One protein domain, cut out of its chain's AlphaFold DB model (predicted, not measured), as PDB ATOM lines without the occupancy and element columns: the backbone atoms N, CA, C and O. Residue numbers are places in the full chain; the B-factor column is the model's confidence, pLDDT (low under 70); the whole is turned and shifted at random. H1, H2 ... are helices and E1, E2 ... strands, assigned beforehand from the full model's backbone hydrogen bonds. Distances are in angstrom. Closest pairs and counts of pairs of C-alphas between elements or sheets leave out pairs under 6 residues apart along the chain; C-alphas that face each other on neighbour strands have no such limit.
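What this domain is: This is residues 12 to 103 of the 105 residues of the protein "PDDEXK_5 domain-containing protein" of uncultured archaeon (UniProt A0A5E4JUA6). Picture a small, loosely made sandwich: a strongly twisted, curled sheet of four strands, E1, E2, E6 and E7, with a two-strand sheet, E3 and E8, partly face to face with it and its strands crossed over those of the first. The E1 and E2 hairpin reaches far from the middle at one end, the E4 and E5 hairpin makes a second arm, and the loop of residues 90 to 95 sticks out. The 92 printed residues hold two named helices and eight named strands, in the order E1 E2 E3 E4 E5 E6 E7 H1 E8 H2, and the class is mostly strand. The large sheet runs E1, E2, E6, E7 and is mixed; the whole is compact, with a radius of gyration of the C-alphas of 14.0 A and spans of 41 by 39 by 25 A.

How they stand to each other: Start at E2, residues 18 to 27, whose pairing is staggered: residues 18 to 21 pair with E1, residues 12 to 15, and residues 22 to 27 with E6, residues 56 to 61. E1 and E2 are an antiparallel hairpin, with N 13 and O 20 3.0 A apart. E2 and E6 are parallel, with N 25 and O 58 at 2.8 A. E6 forms an antiparallel hairpin with the edge strand E7, residues 66 to 71, where N 59 and O 68 are 2.8 A apart. Look next at E3, residues 33 to 37, antiparallel to E8, residues 80 to 84, with N 34 and O 83 at 2.7 A. This sheet makes a sandwich, two sheets face to face, with the first; the strands cross at 67 degrees. E3 runs on into E4, residues 39 to 41, at 52 degrees, and E4 forms a hairpin with E5, residues 46 to 48, where N 47 and O 40 are 2.8 A apart. H1, residues 72 to 75, only grazes the large sheet. H2, residues 99 to 102, is on that sheet, over none of its strands, at a height of 4.0 A, only just above the sheet's level; its closest C-alpha pair with E7 is Tyr 68 and Tyr 102, 5.1 A. Both helices are too short for an O i to N i+4 pair.

Where its parts are: Find C-alpha 12, where E1 begins, at (37.908, 154.614, 10.741). E2 runs 28.0 A, to C-alpha 27 at (33.904, 155.381, 30.815). E6 spans 16.0 A, E7 16.8 A, E3 12.9 A and E8 13.2 A. H2 ends at C-alpha 102, (39.459, 167.357, 23.647).

The domain as a whole: The C-alphas of Gly 17 and Asn 90 are the two farthest apart, 44.9 A. The printed part has no cut, and E8 to H2 is the long link. In this model, residues 43 and 87 to 95 have pLDDT under 70.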
ATOM      1  N   LEU A  12      37.200 153.743  11.670       90.06
ATOM      2  CA  LEU A  12      37.908 154.614  10.741       90.06
ATOM      3  C   LEU A  12      37.069 155.870  10.546       90.06
ATOM      4  O   LEU A  12      35.904 155.777  10.168       90.06
ATOM      5  N   ILE A  13      37.666 157.029  10.796       89.75
ATOM      6  CA  ILE A  13      37.060 158.316  10.451       89.75
ATOM      7  C   ILE A  13      37.730 158.839   9.182       89.75
ATOM      8  O   ILE A  13      38.949 158.745   9.040       89.75
ATOM      9  N   GLU A  14      36.940 159.362   8.253       91.00
ATOM     10  CA  GLU A  14      37.425 159.983   7.021       91.00
ATOM     11  C   GLU A  14      37.208 161.493   7.112       91.00
ATOM     12  O   GLU A  14      36.153 161.955   7.553       91.00
ATOM     13  N   LYS A  15      38.237 162.265   6.753       85.50
ATOM     14  CA  LYS A  15      38.138 163.718   6.625       85.50
ATOM     15  C   LYS A  15      39.029 164.203   5.488       85.50
ATOM     16  O   LYS A  15      40.254 164.173   5.606       85.50
ATOM     17  N   GLY A  16      38.418 164.706   4.418       86.88
ATOM     18  CA  GLY A  16      39.139 165.301   3.289       86.88
ATOM     19  C   GLY A  16      39.987 164.293   2.508       86.88
ATOM     20  O   GLY A  16      41.091 164.621   2.088       86.88
ATOM     21  N   GLY A  17      39.509 163.058   2.365       88.69
ATOM     22  CA  GLY A  17      40.210 161.958   1.702       88.69
ATOM     23  C   GLY A  17      41.259 161.263   2.575       88.69
ATOM     24  O   GLY A  17      41.917 160.335   2.109       88.69
ATOM     25  N   VAL A  18      41.421 161.679   3.836       89.50
ATOM     26  CA  VAL A  18      42.369 161.075   4.780       89.50
ATOM     27  C   VAL A  18      41.620 160.218   5.791       89.50
ATOM     28  O   VAL A  18      40.758 160.709   6.521       89.50
ATOM     29  N   PHE A  19      41.993 158.941   5.874       90.00
ATOM     30  CA  PHE A  19      41.490 158.021   6.889       90.00
ATOM     31  C   PHE A  19      42.331 158.094   8.161       90.00
ATOM     32  O   PHE A  19      43.562 158.113   8.113       90.00
ATOM     33  N   LYS A  20      41.660 158.097   9.310       91.88
ATOM     34  CA  LYS A  20      42.274 158.077  10.637       91.88
ATOM     35  C   LYS A  20      41.747 156.896  11.434       91.88
ATOM     36  O   LYS A  20      40.540 156.655  11.477       91.88
ATOM     37  N   ARG A  21      42.665 156.162  12.060       93.56
ATOM     38  CA  ARG A  21      42.370 154.970  12.865       93.56
ATOM     39  C   ARG A  21      42.033 155.379  14.286       93.56
ATOM     40  O   ARG A  21      42.801 156.105  14.917       93.56
ATOM     41  N   VAL A  22      40.898 154.916  14.790       92.25
ATOM     42  CA  VAL A  22      40.380 155.327  16.091       92.25
ATOM     43  C   VAL A  22      40.108 154.109  16.962       92.25
ATOM     44  O   VAL A  22      39.358 153.214  16.573       92.25
ATOM     45  N   GLN A  23      40.685 154.107  18.163       92.94
ATOM     46  CA  GLN A  23      40.288 153.196  19.235       92.94
ATOM     47  C   GLN A  23      39.220 153.879  20.092       92.94
ATOM     48  O   GLN A  23      39.435 154.976  20.612       92.94
ATOM     49  N   VAL A  24      38.086 153.219  20.282       92.12
ATOM     50  CA  VAL A  24      36.969 153.699  21.090       92.12
ATOM     51  C   VAL A  24      37.055 153.119  22.497       92.12
ATOM     52  O   VAL A  24      37.325 151.938  22.706       92.12
ATOM     53  N   LYS A  25      36.804 153.958  23.501       91.50
ATOM     54  CA  LYS A  25      36.657 153.540  24.894       91.50
ATOM     55  C   LYS A  25      35.513 154.283  25.554       91.50
ATOM     56  O   LYS A  25      35.359 155.483  25.384       91.50
ATOM     57  N   SER A  26      34.740 153.588  26.373       92.00
ATOM     58  CA  SER A  26      33.683 154.194  27.183       92.00
ATOM     59  C   SER A  26      34.077 154.224  28.654       92.00
ATOM     60  O   SER A  26      34.724 153.299  29.148       92.00
ATOM     61  N   THR A  27      33.674 155.268  29.373       93.06
ATOM     62  CA  THR A  27      33.904 155.381  30.815       93.06
ATOM     63  C   THR A  27      32.793 156.171  31.507       93.06
ATOM     64  O   THR A  27      31.934 156.777  30.867       93.06
ATOM     65  N   VAL A  28      32.811 156.139  32.835       91.81
ATOM     66  CA  VAL A  28      31.981 156.963  33.717       91.81
ATOM     67  C   VAL A  28      32.942 157.846  34.516       91.81
ATOM     68  O   VAL A  28      33.961 157.346  34.997       91.81
ATOM     69  N   PRO A  29      32.670 159.148  34.672       90.38
ATOM     70  CA  PRO A  29      33.619 160.056  35.279       90.38
ATOM     71  C   PRO A  29      33.614 159.873  36.795       90.38
ATOM     72  O   PRO A  29      32.563 159.751  37.430       90.38
ATOM     73  N   ILE A  30      34.802 159.908  37.387       89.12
ATOM     74  CA  ILE A  30      35.037 159.698  38.812       89.12
ATOM     75  C   ILE A  30      35.644 160.979  39.379       89.12
ATOM     76  O   ILE A  30      36.593 161.534  38.830       89.12
ATOM     77  N   ASN A  31      35.082 161.484  40.481       86.56
ATOM     78  CA  ASN A  31      35.562 162.691  41.167       86.56
ATOM     79  C   ASN A  31      35.692 163.942  40.273       86.56
ATOM     80  O   ASN A  31      36.551 164.785  40.534       86.56
ATOM     81  N   GLY A  32      34.860 164.085  39.236       85.06
ATOM     82  CA  GLY A  32      34.922 165.216  38.298       85.06
ATOM     83  C   GLY A  32      35.982 165.067  37.201       85.06
ATOM     84  O   GLY A  32      36.347 166.053  36.565       85.06
ATOM     85  N   ALA A  33      36.498 163.853  36.982       88.00
ATOM     86  CA  ALA A  33      37.406 163.535  35.887       88.00
ATOM     87  C   ALA A  33      36.931 162.305  35.102       88.00
ATOM     88  O   ALA A  33      36.531 161.298  35.679       88.00
ATOM     89  N   VAL A  34      37.024 162.371  33.781       90.88
ATOM     90  CA  VAL A  34      36.953 161.220  32.880       90.88
ATOM     91  C   VAL A  34      38.267 160.465  33.019       90.88
ATOM     92  O   VAL A  34      39.331 160.985  32.679       90.88
ATOM     93  N   VAL A  35      38.194 159.245  33.548       91.12
ATOM     94  CA  VAL A  35      39.353 158.365  33.712       91.12
ATOM     95  C   VAL A  35      39.227 157.234  32.710       91.12
ATOM     96  O   VAL A  35      38.226 156.518  32.701       91.12
ATOM     97  N   CYS A  36      40.227 157.072  31.850       91.50
ATOM     98  CA  CYS A  36      40.210 156.036  30.829       91.50
ATOM     99  C   CYS A  36      41.558 155.325  30.746       91.50
ATOM    100  O   CYS A  36      42.614 155.951  30.836       91.50
ATOM    101  N   ARG A  37      41.522 154.004  30.555       89.62
ATOM    102  CA  ARG A  37      42.720 153.183  30.354       89.62
ATOM    103  C   ARG A  37      43.120 153.234  28.886       89.62
ATOM    104  O   ARG A  37      42.405 152.694  28.054       89.62
ATOM    105  N   LEU A  38      44.286 153.786  28.577       89.19
ATOM    106  CA  LEU A  38      44.868 153.833  27.229       89.19
ATOM    107  C   LEU A  38      45.729 152.597  26.932       89.19
ATOM    108  O   LEU A  38      46.777 152.673  26.308       89.19
ATOM    109  N   LYS A  39      45.303 151.437  27.430       86.00
ATOM    110  CA  LYS A  39      45.980 150.155  27.236       86.00
ATOM    111  C   LYS A  39      44.970 149.068  26.920       86.00
ATOM    112  O   LYS A  39      43.803 149.168  27.312       86.00
ATOM    113  N   SER A  40      45.433 148.037  26.230       82.56
ATOM    114  CA  SER A  40      44.800 146.725  26.267       82.56
ATOM    115  C   SER A  40      45.538 145.867  27.294       82.56
ATOM    116  O   SER A  40      46.736 146.041  27.527       82.56
ATOM    117  N   SER A  41      44.830 145.007  28.011       79.00
ATOM    118  CA  SER A  41      45.445 144.107  28.986       79.00
ATOM    119  C   SER A  41      44.794 142.746  28.854       79.00
ATOM    120  O   SER A  41      43.583 142.634  29.014       79.00
ATOM    121  N   ASN A  42      45.606 141.739  28.556       77.19
ATOM    122  CA  ASN A  42      45.229 140.337  28.671       77.19
ATOM    123  C   ASN A  42      45.913 139.743  29.917       77.19
ATOM    124  O   ASN A  42      46.684 140.426  30.593       77.19
ATOM    125  N   ASN A  43      45.618 138.486  30.256       69.62
ATOM    126  CA  ASN A  43      46.040 137.849  31.514       69.62
ATOM    127  C   ASN A  43      47.578 137.758  31.703       69.62
ATOM    128  O   ASN A  43      48.030 137.336  32.761       69.62
ATOM    129  N   TRP A  44      48.380 138.136  30.697       72.00
ATOM    130  CA  TRP A  44      49.842 138.012  30.707       72.00
ATOM    131  C   TRP A  44      50.587 139.271  30.236       72.00
ATOM    132  O   TRP A  44      51.767 139.417  30.542       72.00
ATOM    133  N   GLN A  45      49.942 140.186  29.504       79.69
ATOM    134  CA  GLN A  45      50.609 141.332  28.886       79.69
ATOM    135  C   GLN A  45      49.747 142.598  28.888       79.69
ATOM    136  O   GLN A  45      48.540 142.588  28.634       79.69
ATOM    137  N   VAL A  46      50.414 143.728  29.128       81.00
ATOM    138  CA  VAL A  46      49.852 145.068  28.952       81.00
ATOM    139  C   VAL A  46      50.334 145.617  27.617       81.00
ATOM    140  O   VAL A  46      51.505 145.966  27.472       81.00
ATOM    141  N   LYS A  47      49.421 145.741  26.655       84.06
ATOM    142  CA  LYS A  47      49.695 146.359  25.359       84.06
ATOM    143  C   LYS A  47      49.412 147.856  25.433       84.06
ATOM    144  O   LYS A  47      48.304 148.282  25.775       84.06
ATOM    145  N   LYS A  48      50.432 148.651  25.125       88.00
ATOM    146  CA  LYS A  48      50.341 150.107  24.982       88.00
ATOM    147  C   LYS A  48      50.145 150.431  23.510       88.00
ATOM    148  O   LYS A  48      50.816 149.829  22.680       88.00
ATOM    149  N   TYR A  49      49.269 151.382  23.214       88.12
ATOM    150  CA  TYR A  49      49.065 151.813  21.837       88.12
ATOM    151  C   TYR A  49      50.188 152.738  21.388       88.12
ATOM    152  O   TYR A  49      50.695 153.563  22.162       88.12
ATOM    153  N   THR A  50      50.532 152.603  20.116       88.75
ATOM    154  CA  THR A  50      51.497 153.455  19.423       88.75
ATOM    155  C   THR A  50      50.834 154.182  18.260       88.75
ATOM    156  O   THR A  50      49.797 153.748  17.750       88.75
ATOM    157  N   ARG A  51      51.460 155.259  17.780       90.75
ATOM    158  CA  ARG A  51      51.027 155.990  16.575       90.75
ATOM    159  C   ARG A  51      51.018 155.128  15.308       90.75
ATOM    160  O   ARG A  51      50.367 155.453  14.317       90.75
ATOM    161  N   ALA A  52      51.767 154.024  15.323       87.88
ATOM    162  CA  ALA A  52      51.771 153.055  14.238       87.88
ATOM    163  C   ALA A  52      50.464 152.251  14.182       87.88
ATOM    164  O   ALA A  52      50.110 151.773  13.109       87.88
ATOM    165  N   GLU A  53      49.730 152.140  15.292       88.62
ATOM    166  CA  GLU A  53      48.502 151.346  15.395       88.62
ATOM    167  C   GLU A  53      47.241 152.198  15.246       88.62
ATOM    168  O   GLU A  53      46.341 151.834  14.489       88.62
ATOM    169  N   ILE A  54      47.189 153.339  15.934       92.38
ATOM    170  CA  ILE A  54      46.028 154.234  15.960       92.38
ATOM    171  C   ILE A  54      46.462 155.683  15.801       92.38
ATOM    172  O   ILE A  54      47.579 156.038  16.155       92.38
ATOM    173  N   ASP A  55      45.560 156.524  15.308       92.44
ATOM    174  CA  ASP A  55      45.743 157.973  15.222       92.44
ATOM    175  C   ASP A  55      45.075 158.693  16.405       92.44
ATOM    176  O   ASP A  55      45.605 159.680  16.915       92.44
ATOM    177  N   PHE A  56      43.925 158.191  16.873       93.12
ATOM    178  CA  PHE A  56      43.159 158.807  17.958       93.12
ATOM    179  C   PHE A  56      42.570 157.787  18.934       93.12
ATOM    180  O   PHE A  56      42.224 156.664  18.565       93.12
ATOM    181  N   PHE A  57      42.359 158.231  20.172       93.12
ATOM    182  CA  PHE A  57      41.418 157.612  21.097       93.12
ATOM    183  C   PHE A  57      40.119 158.414  21.136       93.12
ATOM    184  O   PHE A  57      40.138 159.604  21.446       93.12
ATOM    185  N   ALA A  58      38.990 157.759  20.891       93.38
ATOM    186  CA  ALA A  58      37.669 158.317  21.146       93.38
ATOM    187  C   ALA A  58      37.170 157.826  22.508       93.38
ATOM    188  O   ALA A  58      36.892 156.641  22.685       93.38
ATOM    189  N   ILE A  59      37.067 158.726  23.483       93.19
ATOM    190  CA  ILE A  59      36.560 158.423  24.820       93.19
ATOM    191  C   ILE A  59      35.126 158.924  24.935       93.19
ATOM    192  O   ILE A  59      34.872 160.115  24.791       93.19
ATOM    193  N   TYR A  60      34.195 158.031  25.248       92.19
ATOM    194  CA  TYR A  60      32.804 158.383  25.489       92.19
ATOM    195  C   TYR A  60      32.475 158.341  26.981       92.19
ATOM    196  O   TYR A  60      32.628 157.315  27.647       92.19
ATOM    197  N   ASP A  61      32.015 159.469  27.508       91.06
ATOM    198  CA  ASP A  61      31.539 159.612  28.873       91.06
ATOM    199  C   ASP A  61      30.048 159.284  28.955       91.06
ATOM    200  O   ASP A  61      29.187 160.053  28.521       91.06
ATOM    201  N   LEU A  62      29.741 158.125  29.536       90.19
ATOM    202  CA  LEU A  62      28.383 157.583  29.603       90.19
ATOM    203  C   LEU A  62      27.456 158.415  30.501       90.19
ATOM    204  O   LEU A  62      26.246 158.423  30.288       90.19
ATOM    205  N   LYS A  63      28.007 159.123  31.498       90.75
ATOM    206  CA  LYS A  63      27.223 159.894  32.477       90.75
ATOM    207  C   LYS A  63      26.744 161.231  31.917       90.75
ATOM    208  O   LYS A  63      25.566 161.549  32.026       90.75
ATOM    209  N   ASN A  64      27.651 162.019  31.349       88.81
ATOM    210  CA  ASN A  64      27.364 163.344  30.799       88.81
ATOM    211  C   ASN A  64      27.029 163.293  29.303       88.81
ATOM    212  O   ASN A  64      26.727 164.336  28.731       88.81
ATOM    213  N   LYS A  65      27.086 162.107  28.671       90.44
ATOM    214  CA  LYS A  65      26.839 161.892  27.237       90.44
ATOM    215  C   LYS A  65      27.737 162.772  26.357       90.44
ATOM    216  O   LYS A  65      27.266 163.432  25.435       90.44
ATOM    217  N   LYS A  66      29.035 162.806  26.675       90.06
ATOM    218  CA  LYS A  66      30.041 163.608  25.958       90.06
ATOM    219  C   LYS A  66      31.124 162.725  25.346       90.06
ATOM    220  O   LYS A  66      31.597 161.795  25.993       90.06
ATOM    221  N   GLY A  67      31.526 163.044  24.118       91.44
ATOM    222  CA  GLY A  67      32.651 162.412  23.431       91.44
ATOM    223  C   GLY A  67      33.904 163.283  23.480       91.44
ATOM    224  O   GLY A  67      33.821 164.501  23.334       91.44
ATOM    225  N   TYR A  68      35.059 162.649  23.655       92.06
ATOM    226  CA  TYR A  68      36.373 163.285  23.645       92.06
ATOM    227  C   TYR A  68      37.272 162.582  22.635       92.06
ATOM    228  O   TYR A  68      37.333 161.354  22.626       92.06
ATOM    229  N   LEU A  69      37.995 163.342  21.816       93.00
ATOM    230  CA  LEU A  69      38.932 162.809  20.830       93.00
ATOM    231  C   LEU A  69      40.361 163.214  21.198       93.00
ATOM    232  O   LEU A  69      40.692 164.397  21.253       93.00
ATOM    233  N   LEU A  70      41.205 162.226  21.487       92.75
ATOM    234  CA  LEU A  70      42.568 162.426  21.974       92.75
ATOM    235  C   LEU A  70      43.564 161.976  20.896       92.75
ATOM    236  O   LEU A  70      43.521 160.804  20.514       92.75
ATOM    237  N   PRO A  71      44.470 162.847  20.418       93.25
ATOM    238  CA  PRO A  71      45.486 162.466  19.437       93.25
ATOM    239  C   PRO A  71      46.545 161.559  20.067       93.25
ATOM    240  O   PRO A  71      47.090 161.887  21.119       93.25
ATOM    241  N   ILE A  72      46.887 160.442  19.420       92.69
ATOM    242  CA  ILE A  72      47.886 159.488  19.936       92.69
ATOM    243  C   ILE A  72      49.239 160.149  20.230       92.69
ATOM    244  O   ILE A  72      49.933 159.737  21.151       92.69
ATOM    245  N   GLU A  73      49.589 161.214  19.510       91.94
ATOM    246  CA  GLU A  73      50.848 161.954  19.649       91.94
ATOM    247  C   GLU A  73      51.060 162.518  21.065       91.94
ATOM    248  O   GLU A  73      52.185 162.566  21.553       91.94
ATOM    249  N   GLU A  74      49.985 162.885  21.774       91.06
ATOM    250  CA  GLU A  74      50.062 163.370  23.162       91.06
ATOM    251  C   GLU A  74      50.081 162.225  24.202       91.06
ATOM    252  O   GLU A  74      50.429 162.439  25.374       91.06
ATOM    253  N   PHE A  75      49.686 161.008  23.801       90.69
ATOM    254  CA  PHE A  75      49.368 159.896  24.708       90.69
ATOM    255  C   PHE A  75      50.065 158.565  24.389       90.69
ATOM    256  O   PHE A  75      49.804 157.569  25.067       90.69
ATOM    257  N   GLU A  76      50.964 158.536  23.410       90.25
ATOM    258  CA  GLU A  76      51.722 157.349  23.025       90.25
ATOM    259  C   GLU A  76      52.437 156.723  24.234       90.25
ATOM    260  O   GLU A  76      53.018 157.412  25.076       90.25
ATOM    261  N   GLY A  77      52.346 155.396  24.366       86.12
ATOM    262  CA  GLY A  77      52.997 154.659  25.452       86.12
ATOM    263  C   GLY A  77      52.388 154.857  26.850       86.12
ATOM    264  O   GLY A  77      52.851 154.224  27.813       86.12
ATOM    265  N   ARG A  78      51.350 155.692  26.993       89.38
ATOM    266  CA  ARG A  78      50.625 155.875  28.258       89.38
ATOM    267  C   ARG A  78      49.637 154.746  28.492       89.38
ATOM    268  O   ARG A  78      49.122 154.130  27.571       89.38
ATOM    269  N   THR A  79      49.351 154.487  29.760       89.38
ATOM    270  CA  THR A  79      48.423 153.429  30.185       89.38
ATOM    271  C   THR A  79      47.067 153.962  30.611       89.38
ATOM    272  O   THR A  79      46.103 153.201  30.680       89.38
ATOM    273  N   GLU A  80      46.983 155.252  30.915       91.06
ATOM    274  CA  GLU A  80      45.787 155.906  31.424       91.06
ATOM    275  C   GLU A  80      45.823 157.414  31.178       91.06
ATOM    276  O   GLU A  80      46.885 158.017  30.996       91.06
ATOM    277  N   VAL A  81      44.638 158.012  31.184       91.44
ATOM    278  CA  VAL A  81      44.437 159.451  31.086       91.44
ATOM    279  C   VAL A  81      43.350 159.892  32.056       91.44
ATOM    280  O   VAL A  81      42.347 159.204  32.249       91.44
ATOM    281  N   TYR A  82      43.568 161.072  32.627       91.75
ATOM    282  CA  TYR A  82      42.616 161.801  33.449       91.75
ATOM    283  C   TYR A  82      42.287 163.100  32.723       91.75
ATOM    284  O   TYR A  82      43.161 163.957  32.578       91.75
ATOM    285  N   LEU A  83      41.049 163.231  32.254       90.06
ATOM    286  CA  LEU A  83      40.533 164.475  31.694       90.06
ATOM    287  C   LEU A  83      39.581 165.110  32.695       90.06
ATOM    288  O   LEU A  83      38.590 164.510  33.103       90.06
ATOM    289  N   ARG A  84      39.887 166.322  33.125       88.94
ATOM    290  CA  ARG A  84      39.158 167.015  34.177       88.94
ATOM    291  C   ARG A  84      37.946 167.751  33.597       88.94
ATOM    292  O   ARG A  84      38.112 168.540  32.675       88.94
ATOM    293  N   ILE A  85      36.752 167.483  34.132       85.19
ATOM    294  CA  ILE A  85      35.492 168.146  33.741       85.19
ATOM    295  C   ILE A  85      35.185 169.334  34.662       85.19
ATOM    296  O   ILE A  85      34.693 170.354  34.204       85.19
ATOM    297  N   THR A  86      35.449 169.199  35.962       78.94
ATOM    298  CA  THR A  86      35.217 170.255  36.966       78.94
ATOM    299  C   THR A  86      36.526 170.607  37.648       78.94
ATOM    300  O   THR A  86      37.384 169.735  37.745       78.94
ATOM    301  N   ASP A  87      36.682 171.798  38.222       69.81
ATOM    302  CA  ASP A  87      37.914 172.169  38.928       69.81
ATOM    303  C   ASP A  87      38.414 171.095  39.912       69.81
ATOM    304  O   ASP A  87      37.656 170.311  40.509       69.81
ATOM    305  N   ALA A  88      39.739 170.982  40.015       62.91
ATOM    306  CA  ALA A  88      40.367 170.085  40.971       62.91
ATOM    307  C   ALA A  88      40.033 170.547  42.394       62.91
ATOM    308  O   ALA A  88      40.165 171.725  42.711       62.91
ATOM    309  N   LYS A  89      39.661 169.608  43.277       61.81
ATOM    310  CA  LYS A  89      39.321 169.919  44.681       61.81
ATOM    311  C   LYS A  89      40.435 170.679  45.418       61.81
ATOM    312  O   LYS A  89      40.143 171.451  46.318       61.81
ATOM    313  N   ASN A  90      41.687 170.491  44.998       67.19
ATOM    314  CA  ASN A  90      42.862 171.127  45.596       67.19
ATOM    315  C   ASN A  90      43.333 172.385  44.843       67.19
ATOM    316  O   ASN A  90      44.476 172.788  45.025       67.19
ATOM    317  N   ASN A  91      42.514 172.979  43.959       65.50
ATOM    318  CA  ASN A  91      42.898 174.123  43.109       65.50
ATOM    319  C   ASN A  91      44.198 173.915  42.305       65.50
ATOM    320  O   ASN A  91      44.819 174.872  41.847       65.50
ATOM    321  N   GLN A  92      44.615 172.662  42.114       67.19
ATOM    322  CA  GLN A  92      45.765 172.339  41.289       67.19
ATOM    323  C   GLN A  92      45.460 172.778  39.855       67.19
ATOM    324  O   GLN A  92      44.379 172.499  39.344       67.19
ATOM    325  N   LYS A  93      46.396 173.488  39.225       62.31
ATOM    326  CA  LYS A  93      46.275 173.965  37.835       62.31
ATOM    327  C   LYS A  93      47.387 173.432  36.936       62.31
ATOM    328  O   LYS A  93      47.210 173.340  35.727       62.31
ATOM    329  N   GLU A  94      48.505 173.008  37.519       64.94
ATOM    330  CA  GLU A  94      49.641 172.460  36.784       64.94
ATOM    331  C   GLU A  94      49.471 170.958  36.510       64.94
ATOM    332  O   GLU A  94      49.085 170.174  37.384       64.94
ATOM    333  N   GLY A  95      49.738 170.559  35.262       68.38
ATOM    334  CA  GLY A  95      49.672 169.166  34.805       68.38
ATOM    335  C   GLY A  95      48.261 168.620  34.552       68.38
ATOM    336  O   GLY A  95      48.120 167.442  34.204       68.38
ATOM    337  N   ILE A  96      47.219 169.447  34.694       78.00
ATOM    338  CA  ILE A  96      45.831 169.033  34.474       78.00
ATOM    339  C   ILE A  96      45.474 169.110  32.992       78.00
ATOM    340  O   ILE A  96      45.668 170.127  32.332       78.00
ATOM    341  N   ARG A  97      44.889 168.028  32.476       85.31
ATOM    342  CA  ARG A  97      44.253 168.014  31.157       85.31
ATOM    343  C   ARG A  97      42.782 168.348  31.323       85.31
ATOM    344  O   ARG A  97      42.044 167.543  31.882       85.31
ATOM    345  N   ILE A  98      42.367 169.520  30.859       87.25
ATOM    346  CA  ILE A  98      40.953 169.907  30.842       87.25
ATOM    347  C   ILE A  98      40.250 169.145  29.720       87.25
ATOM    348  O   ILE A  98      40.746 169.085  28.595       87.25
ATOM    349  N   ALA A  99      39.106 168.537  30.033       86.81
ATOM    350  CA  ALA A  99      38.354 167.715  29.094       86.81
ATOM    351  C   ALA A  99      37.854 168.530  27.888       86.81
ATOM    352  O   ALA A  99      37.820 168.010  26.778       86.81
ATOM    353  N   GLU A 100      37.568 169.819  28.086       86.50
ATOM    354  CA  GLU A 100      37.123 170.753  27.043       86.50
ATOM    355  C   GLU A 100      38.112 170.899  25.882       86.50
ATOM    356  O   GLU A 100      37.681 171.034  24.744       86.50
ATOM    357  N   LYS A 101      39.427 170.764  26.126       87.62
ATOM    358  CA  LYS A 101      40.452 170.790  25.061       87.62
ATOM    359  C   LYS A 101      40.255 169.664  24.032       87.62
ATOM    360  O   LYS A 101      40.704 169.779  22.897       87.62
ATOM    361  N   TYR A 102      39.620 168.571  24.444       89.00
ATOM    362  CA  TYR A 102      39.459 167.357  23.647       89.00
ATOM    363  C   TYR A 102      38.011 167.137  23.197       89.00
ATOM    364  O   TYR A 102      37.703 166.070  22.666       89.00
ATOM    365  N   ILE A 103      37.112 168.105  23.410       83.81
ATOM    366  CA  ILE A 103      35.752 168.042  22.871       83.81
ATOM    367  C   ILE A 103      35.835 168.278  21.364       83.81
ATOM    368  O   ILE A 103      36.307 169.316  20.907       83.81
TER     369      ILE A 103